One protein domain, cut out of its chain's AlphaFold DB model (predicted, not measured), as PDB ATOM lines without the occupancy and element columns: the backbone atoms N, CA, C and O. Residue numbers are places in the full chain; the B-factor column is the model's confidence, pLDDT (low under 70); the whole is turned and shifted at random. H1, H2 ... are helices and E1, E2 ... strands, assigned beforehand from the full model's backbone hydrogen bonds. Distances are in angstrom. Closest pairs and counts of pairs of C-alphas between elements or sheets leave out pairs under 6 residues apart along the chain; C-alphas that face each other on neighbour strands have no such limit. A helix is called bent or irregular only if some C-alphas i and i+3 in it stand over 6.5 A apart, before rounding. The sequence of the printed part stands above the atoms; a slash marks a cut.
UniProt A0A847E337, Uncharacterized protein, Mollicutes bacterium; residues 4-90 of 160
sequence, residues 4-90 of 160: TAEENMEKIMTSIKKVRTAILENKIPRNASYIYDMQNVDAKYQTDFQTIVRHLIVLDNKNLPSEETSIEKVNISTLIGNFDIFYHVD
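Overview. This is residues 4 to 90 of the 160 residues of an uncharacterized protein of Mollicutes bacterium (UniProt A0A847E337). A small antiparallel sheet of three strands has the long helix H1 packed along one face, over E2 and E3, while the shorter helix H2 sits beside H1 and near E1. A long loop, residues 57 to 70, leads from H2 to E2. The 87 printed residues run H1, E1, H2, E2, E3, with sheet order E1, E3, E2; the class is mixed, helices and strands. The whole is compact, with a radius of gyration of the C-alphas of 13.3 A, and only just elongated, spanning 44 by 22 by 18 A.

Along the chain. H1, residues 4 to 25, begins at C-alpha 4 (-24.998, 38.562, 39.281) and is 32.0 A long. E1 is residues 33 to 38, 16.0 A. H2, residues 43 to 56, 20.1 A, is irregular: C-alphas 44 and 47 are 7.9 A apart. E2, residues 71 to 78, is 22.2 A. E3, residues 81 to 88, 23.5 A, ends at C-alpha 88 (-62.272, 28.392, 34.876).

Arrangement. E3 is the inner strand, antiparallel to both neighbours: N 35 and O 84 of E1 and E3 are 2.8 A apart, and N 76 and O 83 of the hairpin E2 and E3 2.8 A, within hydrogen-bond range. H1 is on the sheet in two layers, a helix on one face of a sheet, at a height of 9.6 A; the closest C-alphas of H1 and E2 are those of Ser 15 and Thr 78, 5.1 A. H1 touches H2 with residues 12 to 16 alone, closest at the C-alphas of Ile 16 and Leu 56, 6.9 A; they run the same way at a shallow tilt of 33 degrees, only just short of steep. H2 only grazes the sheet, with residues 46 to 54. E1, H2 and E2 form a split strand-helix-strand unit, two strands running the same way with E3 between them, its crossover left-handed. Every O i to N i+4 pair is within range in H1, and 8 of 10 in H2.

Size, cuts and confidence. The C-alphas of Thr 4 and Glu 68, the two farthest apart, are 45.1 A apart. The printed part has no cut. The link H2 to E2 is long, and residues 61 to 70 in it have pLDDT under 70.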
ATOM      1  N   THR A   4     -24.117  39.098  40.330       75.56
ATOM      2  CA  THR A   4     -24.998  38.562  39.281       75.56
ATOM      3  C   THR A   4     -26.093  37.644  39.836       75.56
ATOM      4  O   THR A   4     -27.204  37.612  39.311       75.56
ATOM      5  N   ALA A   5     -25.814  36.901  40.910       74.12
ATOM      6  CA  ALA A   5     -26.814  36.049  41.552       74.12
ATOM      7  C   ALA A   5     -27.868  36.879  42.305       74.12
ATOM      8  O   ALA A   5     -29.052  36.549  42.257       74.12
ATOM      9  N   GLU A   6     -27.449  37.970  42.952       81.00
ATOM     10  CA  GLU A   6     -28.354  38.898  43.644       81.00
ATOM     11  C   GLU A   6     -29.286  39.613  42.660       81.00
ATOM     12  O   GLU A   6     -30.502  39.598  42.847       81.00
ATOM     13  N   GLU A   7     -28.737  40.141  41.563       83.19
ATOM     14  CA  GLU A   7     -29.515  40.797  40.502       83.19
ATOM     15  C   GLU A   7     -30.545  39.842  39.868       83.19
ATOM     16  O   GLU A   7     -31.686  40.226  39.597       83.19
ATOM     17  N   ASN A   8     -30.182  38.572  39.658       80.19
ATOM     18  CA  ASN A   8     -31.113  37.575  39.126       80.19
ATOM     19  C   ASN A   8     -32.222  37.215  40.129       80.19
ATOM     20  O   ASN A   8     -33.384  37.085  39.737       80.19
ATOM     21  N   MET A   9     -31.896  37.101  41.419       80.69
ATOM     22  CA  MET A   9     -32.894  36.852  42.463       80.69
ATOM     23  C   MET A   9     -33.888  38.017  42.581       80.69
ATOM     24  O   MET A   9     -35.096  37.799  42.706       80.69
ATOM     25  N   GLU A  10     -33.415  39.258  42.483       86.12
ATOM     26  CA  GLU A  10     -34.272  40.444  42.530       86.12
ATOM     27  C   GLU A  10     -35.286  40.477  41.374       86.12
ATOM     28  O   GLU A  10     -36.480  40.726  41.592       86.12
ATOM     29  N   LYS A  11     -34.848  40.139  40.150       85.94
ATOM     30  CA  LYS A  11     -35.738  40.018  38.980       85.94
ATOM     31  C   LYS A  11     -36.847  38.999  39.212       85.94
ATOM     32  O   LYS A  11     -37.999  39.247  38.844       85.94
ATOM     33  N   ILE A  12     -36.528  37.876  39.847       83.81
ATOM     34  CA  ILE A  12     -37.499  36.816  40.131       83.81
ATOM     35  C   ILE A  12     -38.495  37.263  41.175       83.81
ATOM     36  O   ILE A  12     -39.695  37.155  40.948       83.81
ATOM     37  N   MET A  13     -38.021  37.816  42.288       86.81
ATOM     38  CA  MET A  13     -38.906  38.284  43.351       86.81
ATOM     39  C   MET A  13     -39.871  39.353  42.839       86.81
ATOM     40  O   MET A  13     -41.061  39.318  43.155       86.81
ATOM     41  N   THR A  14     -39.385  40.267  42.000       90.62
ATOM     42  CA  THR A  14     -40.211  41.293  41.350       90.62
ATOM     43  C   THR A  14     -41.248  40.673  40.411       90.62
ATOM     44  O   THR A  14     -42.426  41.032  40.457       90.62
ATOM     45  N   SER A  15     -40.842  39.690  39.608       89.19
ATOM     46  CA  SER A  15     -41.723  38.992  38.667       89.19
ATOM     47  C   SER A  15     -42.802  38.168  39.377       89.19
ATOM     48  O   SER A  15     -43.976  38.266  39.032       89.19
ATOM     49  N   ILE A  16     -42.441  37.437  40.435       88.75
ATOM     50  CA  ILE A  16     -43.374  36.666  41.269       88.75
ATOM     51  C   ILE A  16     -44.391  37.576  41.951       88.75
ATOM     52  O   ILE A  16     -45.576  37.246  41.980       88.75
ATOM     53  N   LYS A  17     -43.954  38.723  42.489       91.75
ATOM     54  CA  LYS A  17     -44.871  39.714  43.070       91.75
ATOM     55  C   LYS A  17     -45.893  40.164  42.034       91.75
ATOM     56  O   LYS A  17     -47.082  40.099  42.316       91.75
ATOM     57  N   LYS A  18     -45.442  40.525  40.827       92.75
ATOM     58  CA  LYS A  18     -46.327  40.930  39.726       92.75
ATOM     59  C   LYS A  18     -47.350  39.844  39.376       92.75
ATOM     60  O   LYS A  18     -48.536  40.142  39.274       92.75
ATOM     61  N   VAL A  19     -46.909  38.589  39.255       90.75
ATOM     62  CA  VAL A  19     -47.803  37.455  38.966       90.75
ATOM     63  C   VAL A  19     -48.826  37.243  40.083       90.75
ATOM     64  O   VAL A  19     -50.015  37.105  39.813       90.75
ATOM     65  N   ARG A  20     -48.398  37.267  41.350       91.12
ATOM     66  CA  ARG A  20     -49.299  37.109  42.503       91.12
ATOM     67  C   ARG A  20     -50.308  38.248  42.624       91.12
ATOM     68  O   ARG A  20     -51.457  37.988  42.962       91.12
ATOM     69  N   THR A  21     -49.900  39.482  42.339       93.00
ATOM     70  CA  THR A  21     -50.816  40.627  42.296       93.00
ATOM     71  C   THR A  21     -51.901  40.405  41.247       93.00
ATOM     72  O   THR A  21     -53.077  40.496  41.579       93.00
ATOM     73  N   ALA A  22     -51.527  39.997  40.032       90.56
ATOM     74  CA  ALA A  22     -52.496  39.707  38.978       90.56
ATOM     75  C   ALA A  22     -53.451  38.555  39.349       90.56
ATOM     76  O   ALA A  22     -54.646  38.650  39.084       90.56
ATOM     77  N   ILE A  23     -52.956  37.499  40.007       88.50
ATOM     78  CA  ILE A  23     -53.794  36.402  40.528       88.50
ATOM     79  C   ILE A  23     -54.857  36.934  41.498       88.50
ATOM     80  O   ILE A  23     -56.015  36.533  41.415       88.50
ATOM     81  N   LEU A  24     -54.483  37.847  42.398       89.31
ATOM     82  CA  LEU A  24     -55.408  38.430  43.372       89.31
ATOM     83  C   LEU A  24     -56.423  39.376  42.720       89.31
ATOM     84  O   LEU A  24     -57.614  39.271  43.000       89.31
ATOM     85  N   GLU A  25     -55.965  40.273  41.845       88.94
ATOM     86  CA  GLU A  25     -56.815  41.259  41.165       88.94
ATOM     87  C   GLU A  25     -57.864  40.594  40.268       88.94
ATOM     88  O   GLU A  25     -59.024  41.003  40.270       88.94
ATOM     89  N   ASN A  26     -57.479  39.523  39.566       86.75
ATOM     90  CA  ASN A  26     -58.365  38.770  38.676       86.75
ATOM     91  C   ASN A  26     -59.098  37.621  39.391       86.75
ATOM     92  O   ASN A  26     -59.800  36.851  38.747       86.75
ATOM     93  N   LYS A  27     -58.945  37.490  40.721       86.44
ATOM     94  CA  LYS A  27     -59.569  36.429  41.536       86.44
ATOM     95  C   LYS A  27     -59.315  35.019  40.981       86.44
ATOM     96  O   LYS A  27     -60.186  34.152  41.037       86.44
ATOM     97  N   ILE A  28     -58.110  34.790  40.460       86.50
ATOM     98  CA  ILE A  28     -57.733  33.526  39.831       86.50
ATOM     99  C   ILE A  28     -57.713  32.422  40.902       86.50
ATOM    100  O   ILE A  28     -57.017  32.564  41.917       86.50
ATOM    101  N   PRO A  29     -58.446  31.313  40.711       83.44
ATOM    102  CA  PRO A  29     -58.494  30.233  41.684       83.44
ATOM    103  C   PRO A  29     -57.186  29.424  41.690       83.44
ATOM    104  O   PRO A  29     -56.467  29.337  40.697       83.44
ATOM    105  N   ARG A  30     -56.867  28.779  42.821       83.75
ATOM    106  CA  ARG A  30     -55.599  28.034  42.991       83.75
ATOM    107  C   ARG A  30     -55.433  26.849  42.042       83.75
ATOM    108  O   ARG A  30     -54.311  26.446  41.771       83.75
ATOM    109  N   ASN A  31     -56.529  26.273  41.565       79.19
ATOM    110  CA  ASN A  31     -56.513  25.171  40.606       79.19
ATOM    111  C   ASN A  31     -56.252  25.633  39.162       79.19
ATOM    112  O   ASN A  31     -56.292  24.796  38.266       79.19
ATOM    113  N   ALA A  32     -55.993  26.927  38.938       84.06
ATOM    114  CA  ALA A  32     -55.595  27.441  37.641       84.06
ATOM    115  C   ALA A  32     -54.293  26.807  37.142       84.06
ATOM    116  O   ALA A  32     -53.413  26.395  37.910       84.06
ATOM    117  N   SER A  33     -54.167  26.804  35.826       82.88
ATOM    118  CA  SER A  33     -53.022  26.266  35.107       82.88
ATOM    119  C   SER A  33     -52.258  27.398  34.465       82.88
ATOM    120  O   SER A  33     -52.814  28.460  34.199       82.88
ATOM    121  N   TYR A  34     -50.967  27.205  34.232       84.50
ATOM    122  CA  TYR A  34     -50.174  28.252  33.612       84.50
ATOM    123  C   TYR A  34     -49.106  27.690  32.688       84.50
ATOM    124  O   TYR A  34     -48.520  26.635  32.938       84.50
ATOM    125  N   ILE A  35     -48.832  28.454  31.638       82.38
ATOM    126  CA  ILE A  35     -47.674  28.302  30.772       82.38
ATOM    127  C   ILE A  35     -46.717  29.435  31.118       82.38
ATOM    128  O   ILE A  35     -47.119  30.589  31.268       82.38
ATOM    129  N   TYR A  36     -45.445  29.091  31.275       84.38
ATOM    130  CA  TYR A  36     -44.388  30.049  31.543       84.38
ATOM    131  C   TYR A  36     -43.319  29.933  30.465       84.38
ATOM    132  O   TYR A  36     -42.639  28.912  30.371       84.38
ATOM    133  N   ASP A  37     -43.187  30.989  29.672       84.31
ATOM    134  CA  ASP A  37     -42.123  31.145  28.690       84.31
ATOM    135  C   ASP A  37     -40.983  31.954  29.319       84.31
ATOM    136  O   ASP A  37     -41.075  33.181  29.453       84.31
ATOM    137  N   MET A  38     -39.946  31.250  29.786       81.50
ATOM    138  CA  MET A  38     -38.805  31.843  30.479       81.50
ATOM    139  C   MET A  38     -37.882  32.556  29.489       81.50
ATOM    140  O   MET A  38     -37.356  31.957  28.555       81.50
ATOM    141  N   GLN A  39     -37.616  33.832  29.756       80.88
ATOM    142  CA  GLN A  39     -36.749  34.683  28.948       80.88
ATOM    143  C   GLN A  39     -35.818  35.483  29.866       80.88
ATOM    144  O   GLN A  39     -36.134  35.731  31.025       80.88
ATOM    145  N   ASN A  40     -34.669  35.938  29.360       75.06
ATOM    146  CA  ASN A  40     -33.752  36.820  30.106       75.06
ATOM    147  C   ASN A  40     -33.163  36.208  31.396       75.06
ATOM    148  O   ASN A  40     -32.792  36.931  32.326       75.06
ATOM    149  N   VAL A  41     -33.051  34.878  31.435       74.12
ATOM    150  CA  VAL A  41     -32.443  34.102  32.519       74.12
ATOM    151  C   VAL A  41     -31.244  33.331  31.971       74.12
ATOM    152  O   VAL A  41     -31.352  32.638  30.961       74.12
ATOM    153  N   ASP A  42     -30.106  33.440  32.656       77.38
ATOM    154  CA  ASP A  42     -28.892  32.695  32.319       77.38
ATOM    155  C   ASP A  42     -29.152  31.179  32.409       77.38
ATOM    156  O   ASP A  42     -29.669  30.680  33.414       77.38
ATOM    157  N   ALA A  43     -28.781  30.461  31.342       79.00
ATOM    158  CA  ALA A  43     -28.960  29.022  31.170       79.00
ATOM    159  C   ALA A  43     -28.490  28.215  32.387       79.00
ATOM    160  O   ALA A  43     -29.125  27.229  32.758       79.00
ATOM    161  N   LYS A  44     -27.425  28.674  33.059       79.62
ATOM    162  CA  LYS A  44     -26.876  28.020  34.251       79.62
ATOM    163  C   LYS A  44     -27.880  27.906  35.406       79.62
ATOM    164  O   LYS A  44     -27.768  26.979  36.202       79.62
ATOM    165  N   TYR A  45     -28.830  28.832  35.516       73.25
ATOM    166  CA  TYR A  45     -29.744  28.931  36.659       73.25
ATOM    167  C   TYR A  45     -31.206  28.620  36.299       73.25
ATOM    168  O   TYR A  45     -32.082  28.720  37.158       73.25
ATOM    169  N   GLN A  46     -31.498  28.239  35.049       75.69
ATOM    170  CA  GLN A  46     -32.873  28.018  34.581       75.69
ATOM    171  C   GLN A  46     -33.636  26.988  35.425       75.69
ATOM    172  O   GLN A  46     -34.771  27.255  35.814       75.69
ATOM    173  N   THR A  47     -33.021  25.852  35.762       77.31
ATOM    174  CA  THR A  47     -33.666  24.778  36.542       77.31
ATOM    175  C   THR A  47     -34.026  25.218  37.962       77.31
ATOM    176  O   THR A  47     -35.143  24.978  38.438       77.31
ATOM    177  N   ASP A  48     -33.105  25.909  38.635       73.69
ATOM    178  CA  ASP A  48     -33.320  26.426  39.989       73.69
ATOM    179  C   ASP A  48     -34.447  27.460  39.983       73.69
ATOM    180  O   ASP A  48     -35.355  27.433  40.818       73.69
ATOM    181  N   PHE A  49     -34.453  28.332  38.977       74.56
ATOM    182  CA  PHE A  49     -35.478  29.351  38.830       74.56
ATOM    183  C   PHE A  49     -36.834  28.791  38.425       74.56
ATOM    184  O   PHE A  49     -37.843  29.239  38.963       74.56
ATOM    185  N   GLN A  50     -36.892  27.770  37.571       77.50
ATOM    186  CA  GLN A  50     -38.135  27.064  37.269       77.50
ATOM    187  C   GLN A  50     -38.731  26.437  38.536       77.50
ATOM    188  O   GLN A  50     -39.940  26.516  38.767       77.50
ATOM    189  N   THR A  51     -37.876  25.881  39.398       81.06
ATOM    190  CA  THR A  51     -38.280  25.302  40.682       81.06
ATOM    191  C   THR A  51     -38.818  26.372  41.627       81.06
ATOM    192  O   THR A  51     -39.904  26.209  42.185       81.06
ATOM    193  N   ILE A  52     -38.106  27.490  41.781       78.56
ATOM    194  CA  ILE A  52     -38.530  28.621  42.618       78.56
ATOM    195  C   ILE A  52     -39.860  29.190  42.119       78.56
ATOM    196  O   ILE A  52     -40.787  29.373  42.905       78.56
ATOM    197  N   VAL A  53     -39.987  29.411  40.811       76.12
ATOM    198  CA  VAL A  53     -41.211  29.924  40.194       76.12
ATOM    199  C   VAL A  53     -42.389  28.991  40.462       76.12
ATOM    200  O   VAL A  53     -43.429  29.463  40.907       76.12
ATOM    201  N   ARG A  54     -42.223  27.674  40.294       78.62
ATOM    202  CA  ARG A  54     -43.283  26.692  40.566       78.62
ATOM    203  C   ARG A  54     -43.750  26.693  42.024       78.62
ATOM    204  O   ARG A  54     -44.938  26.554  42.270       78.62
ATOM    205  N   HIS A  55     -42.841  26.845  42.987       80.19
ATOM    206  CA  HIS A  55     -43.209  26.871  44.410       80.19
ATOM    207  C   HIS A  55     -43.796  28.215  44.848       80.19
ATOM    208  O   HIS A  55     -44.582  28.281  45.794       80.19
ATOM    209  N   LEU A  56     -43.387  29.306  44.198       78.69
ATOM    210  CA  LEU A  56     -43.822  30.646  44.564       78.69
ATOM    211  C   LEU A  56     -45.082  31.085  43.816       78.69
ATOM    212  O   LEU A  56     -45.847  31.888  44.353       78.69
ATOM    213  N   ILE A  57     -45.356  30.571  42.624       77.19
ATOM    214  CA  ILE A  57     -46.661  30.744  41.989       77.19
ATOM    215  C   ILE A  57     -47.633  29.839  42.739       77.19
ATOM    216  O   ILE A  57     -47.491  28.626  42.746       77.19
ATOM    217  N   VAL A  58     -48.590  30.447  43.442       77.12
ATOM    218  CA  VAL A  58     -49.534  29.764  44.347       77.12
ATOM    219  C   VAL A  58     -50.652  29.091  43.535       77.12
ATOM    220  O   VAL A  58     -51.832  29.297  43.805       77.12
ATOM    221  N   LEU A  59     -50.275  28.346  42.497       79.69
ATOM    222  CA  LEU A  59     -51.164  27.618  41.603       79.69
ATOM    223  C   LEU A  59     -50.757  26.147  41.597       79.69
ATOM    224  O   LEU A  59     -49.577  25.818  41.492       79.69
ATOM    225  N   ASP A  60     -51.743  25.263  41.680       71.69
ATOM    226  CA  ASP A  60     -51.517  23.822  41.737       71.69
ATOM    227  C   ASP A  60     -51.004  23.270  40.391       71.69
ATOM    228  O   ASP A  60     -50.370  22.216  40.385       71.69
ATOM    229  N   ASN A  61     -51.236  23.985  39.275       68.75
ATOM    230  CA  ASN A  61     -50.819  23.646  37.904       68.75
ATOM    231  C   ASN A  61     -51.027  22.164  37.560       68.75
ATOM    232  O   ASN A  61     -50.116  21.471  37.100       68.75
ATOM    233  N   LYS A  62     -52.214  21.647  37.893       60.28
ATOM    234  CA  LYS A  62     -52.460  20.204  37.884       60.28
ATOM    235  C   LYS A  62     -52.870  19.652  36.526       60.28
ATOM    236  O   LYS A  62     -52.605  18.480  36.336       60.28
ATOM    237  N   ASN A  63     -53.439  20.438  35.605       54.88
ATOM    238  CA  ASN A  63     -53.781  20.020  34.232       54.88
ATOM    239  C   ASN A  63     -54.075  21.251  33.362       54.88
ATOM    240  O   ASN A  63     -54.840  22.099  33.812       54.88
ATOM    241  N   LEU A  64     -53.565  21.360  32.124       59.69
ATOM    242  CA  LEU A  64     -54.101  22.375  31.201       59.69
ATOM    243  C   LEU A  64     -55.620  22.171  31.075       59.69
ATOM    244  O   LEU A  64     -56.057  21.019  31.003       59.69
ATOM    245  N   PRO A  65     -56.422  23.245  31.102       56.34
ATOM    246  CA  PRO A  65     -57.863  23.090  31.078       56.34
ATOM    247  C   PRO A  65     -58.300  22.427  29.767       56.34
ATOM    248  O   PRO A  65     -57.845  22.800  28.686       56.34
ATOM    249  N   SER A  66     -59.142  21.401  29.889       54.38
ATOM    250  CA  SER A  66     -59.766  20.703  28.766       54.38
ATOM    251  C   SER A  66     -60.755  21.623  28.049       54.38
ATOM    252  O   SER A  66     -61.395  22.454  28.689       54.38
ATOM    253  N   GLU A  67     -60.903  21.431  26.737       52.91
ATOM    254  CA  GLU A  67     -61.589  22.314  25.771       52.91
ATOM    255  C   GLU A  67     -63.087  22.599  26.034       52.91
ATOM    256  O   GLU A  67     -63.709  23.323  25.269       52.91
ATOM    257  N   GLU A  68     -63.691  22.067  27.098       50.88
ATOM    258  CA  GLU A  68     -65.155  21.987  27.242       50.88
ATOM    259  C   GLU A  68     -65.797  23.018  28.187       50.88
ATOM    260  O   GLU A  68     -66.999  22.967  28.429       50.88
ATOM    261  N   THR A  69     -65.045  23.972  28.739       51.72
ATOM    262  CA  THR A  69     -65.628  25.056  29.559       51.72
ATOM    263  C   THR A  69     -64.948  26.383  29.263       51.72
ATOM    264  O   THR A  69     -63.780  26.410  28.893       51.72
ATOM    265  N   SER A  70     -65.667  27.492  29.434       60.09
ATOM    266  CA  SER A  70     -65.186  28.854  29.181       60.09
ATOM    267  C   SER A  70     -63.941  29.176  30.026       60.09
ATOM    268  O   SER A  70     -64.034  29.501  31.214       60.09
ATOM    269  N   ILE A  71     -62.770  29.021  29.404       74.69
ATOM    270  CA  ILE A  71     -61.445  29.276  29.975       74.69
ATOM    271  C   ILE A  71     -61.126  30.759  29.811       74.69
ATOM    272  O   ILE A  71     -61.050  31.266  28.691       74.69
ATOM    273  N   GLU A  72     -60.874  31.449  30.919       82.00
ATOM    274  CA  GLU A  72     -60.268  32.776  30.877       82.00
ATOM    275  C   GLU A  72     -58.745  32.668  30.805       82.00
ATOM    276  O   GLU A  72     -58.134  31.750  31.365       82.00
ATOM    277  N   LYS A  73     -58.131  33.626  30.103       86.62
ATOM    278  CA  LYS A  73     -56.682  33.738  29.941       86.62
ATOM    279  C   LYS A  73     -56.206  35.106  30.412       86.62
ATOM    280  O   LYS A  73     -56.659  36.128  29.904       86.62
ATOM    281  N   VAL A  74     -55.216  35.118  31.298       89.06
ATOM    282  CA  VAL A  74     -54.494  36.331  31.702       89.06
ATOM    283  C   VAL A  74     -53.032  36.202  31.286       89.06
ATOM    284  O   VAL A  74     -52.361  35.240  31.656       89.06
ATOM    285  N   ASN A  75     -52.541  37.179  30.520       90.88
ATOM    286  CA  ASN A  75     -51.135  37.276  30.131       90.88
ATOM    287  C   ASN A  75     -50.395  38.276  31.030       90.88
ATOM    288  O   ASN A  75     -50.875  39.382  31.279       90.88
ATOM    289  N   ILE A  76     -49.217  37.889  31.515       91.00
ATOM    290  CA  ILE A  76     -48.406  38.688  32.431       91.00
ATOM    291  C   ILE A  76     -46.960  38.683  31.945       91.00
ATOM    292  O   ILE A  76     -46.221  37.719  32.149       91.00
ATOM    293  N   SER A  77     -46.524  39.798  31.368       91.38
ATOM    294  CA  SER A  77     -45.112  40.009  31.044       91.38
ATOM    295  C   SER A  77     -44.311  40.410  32.277       91.38
ATOM    296  O   SER A  77     -44.687  41.331  33.010       91.38
ATOM    297  N   THR A  78     -43.182  39.750  32.509       89.06
ATOM    298  CA  THR A  78     -42.313  39.971  33.671       89.06
ATOM    299  C   THR A  78     -40.852  40.146  33.254       89.06
ATOM    300  O   THR A  78     -40.521  40.068  32.074       89.06
ATOM    301  N   LEU A  79     -39.955  40.379  34.220       87.69
ATOM    302  CA  LEU A  79     -38.521  40.525  33.943       87.69
ATOM    303  C   LEU A  79     -37.850  39.196  33.566       87.69
ATOM    304  O   LEU A  79     -36.754  39.214  33.013       87.69
ATOM    305  N   ILE A  80     -38.494  38.068  33.873       86.06
ATOM    306  CA  ILE A  80     -37.975  36.710  33.650       86.06
ATOM    307  C   ILE A  80     -38.732  35.955  32.551       86.06
ATOM    308  O   ILE A  80     -38.499  34.768  32.344       86.06
ATOM    309  N   GLY A  81     -39.649  36.624  31.851       87.06
ATOM    310  CA  GLY A  81     -40.456  36.020  30.794       87.06
ATOM    311  C   GLY A  81     -41.951  36.273  30.947       87.06
ATOM    312  O   GLY A  81     -42.379  37.128  31.731       87.06
ATOM    313  N   ASN A  82     -42.746  35.535  30.179       89.12
ATOM    314  CA  ASN A  82     -44.191  35.724  30.087       89.12
ATOM    315  C   ASN A  82     -44.943  34.568  30.747       89.12
ATOM    316  O   ASN A  82     -44.614  33.401  30.538       89.12
ATOM    317  N   PHE A  83     -45.979  34.906  31.511       88.25
ATOM    318  CA  PHE A  83     -46.914  33.943  32.079       88.25
ATOM    319  C   PHE A  83     -48.254  34.048  31.372       88.25
ATOM    320  O   PHE A  83     -48.846  35.122  31.330       88.25
ATOM    321  N   ASP A  84     -48.737  32.918  30.880       88.25
ATOM    322  CA  ASP A  84     -50.106  32.740  30.427       88.25
ATOM    323  C   ASP A  84     -50.831  31.878  31.456       88.25
ATOM    324  O   ASP A  84     -50.529  30.695  31.593       88.25
ATOM    325  N   ILE A  85     -51.759  32.470  32.209       86.75
ATOM    326  CA  ILE A  85     -52.552  31.769  33.222       86.75
ATOM    327  C   ILE A  85     -53.939  31.491  32.657       86.75
ATOM    328  O   ILE A  85     -54.599  32.404  32.167       86.75
ATOM    329  N   PHE A  86     -54.372  30.241  32.766       84.31
ATOM    330  CA  PHE A  86     -55.650  29.727  32.298       84.31
ATOM    331  C   PHE A  86     -56.471  29.231  33.483       84.31
ATOM    332  O   PHE A  86     -55.982  28.440  34.295       84.31
ATOM    333  N   TYR A  87     -57.721  29.670  33.590       80.62
ATOM    334  CA  TYR A  87     -58.596  29.261  34.684       80.62
ATOM    335  C   TYR A  87     -60.062  29.235  34.277       80.62
ATOM    336  O   TYR A  87     -60.497  29.958  33.383       80.62
ATOM    337  N   HIS A  88     -60.821  28.395  34.972       74.88
ATOM    338  CA  HIS A  88     -62.272  28.392  34.876       74.88
ATOM    339  C   HIS A  88     -62.836  29.457  35.804       74.88
ATOM    340  O   HIS A  88     -62.483  29.508  36.987       74.88
ATOM    341  N   VAL A  89     -63.745  30.271  35.280       71.81
ATOM    342  CA  VAL A  89     -64.585  31.129  36.113       71.81
ATOM    343  C   VAL A  89     -65.868  30.379  36.401       71.81
ATOM    344  O   VAL A  89     -66.704  30.193  35.518       71.81
ATOM    345  N   ASP A  90     -66.028  29.944  37.649       71.81
ATOM    346  CA  ASP A  90     -67.309  29.425  38.105       71.81
ATOM    347  C   ASP A  90     -68.297  30.588  38.277       71.81
ATOM    348  O   ASP A  90     -68.361  31.243  39.318       71.81
TER     349      ASP A  90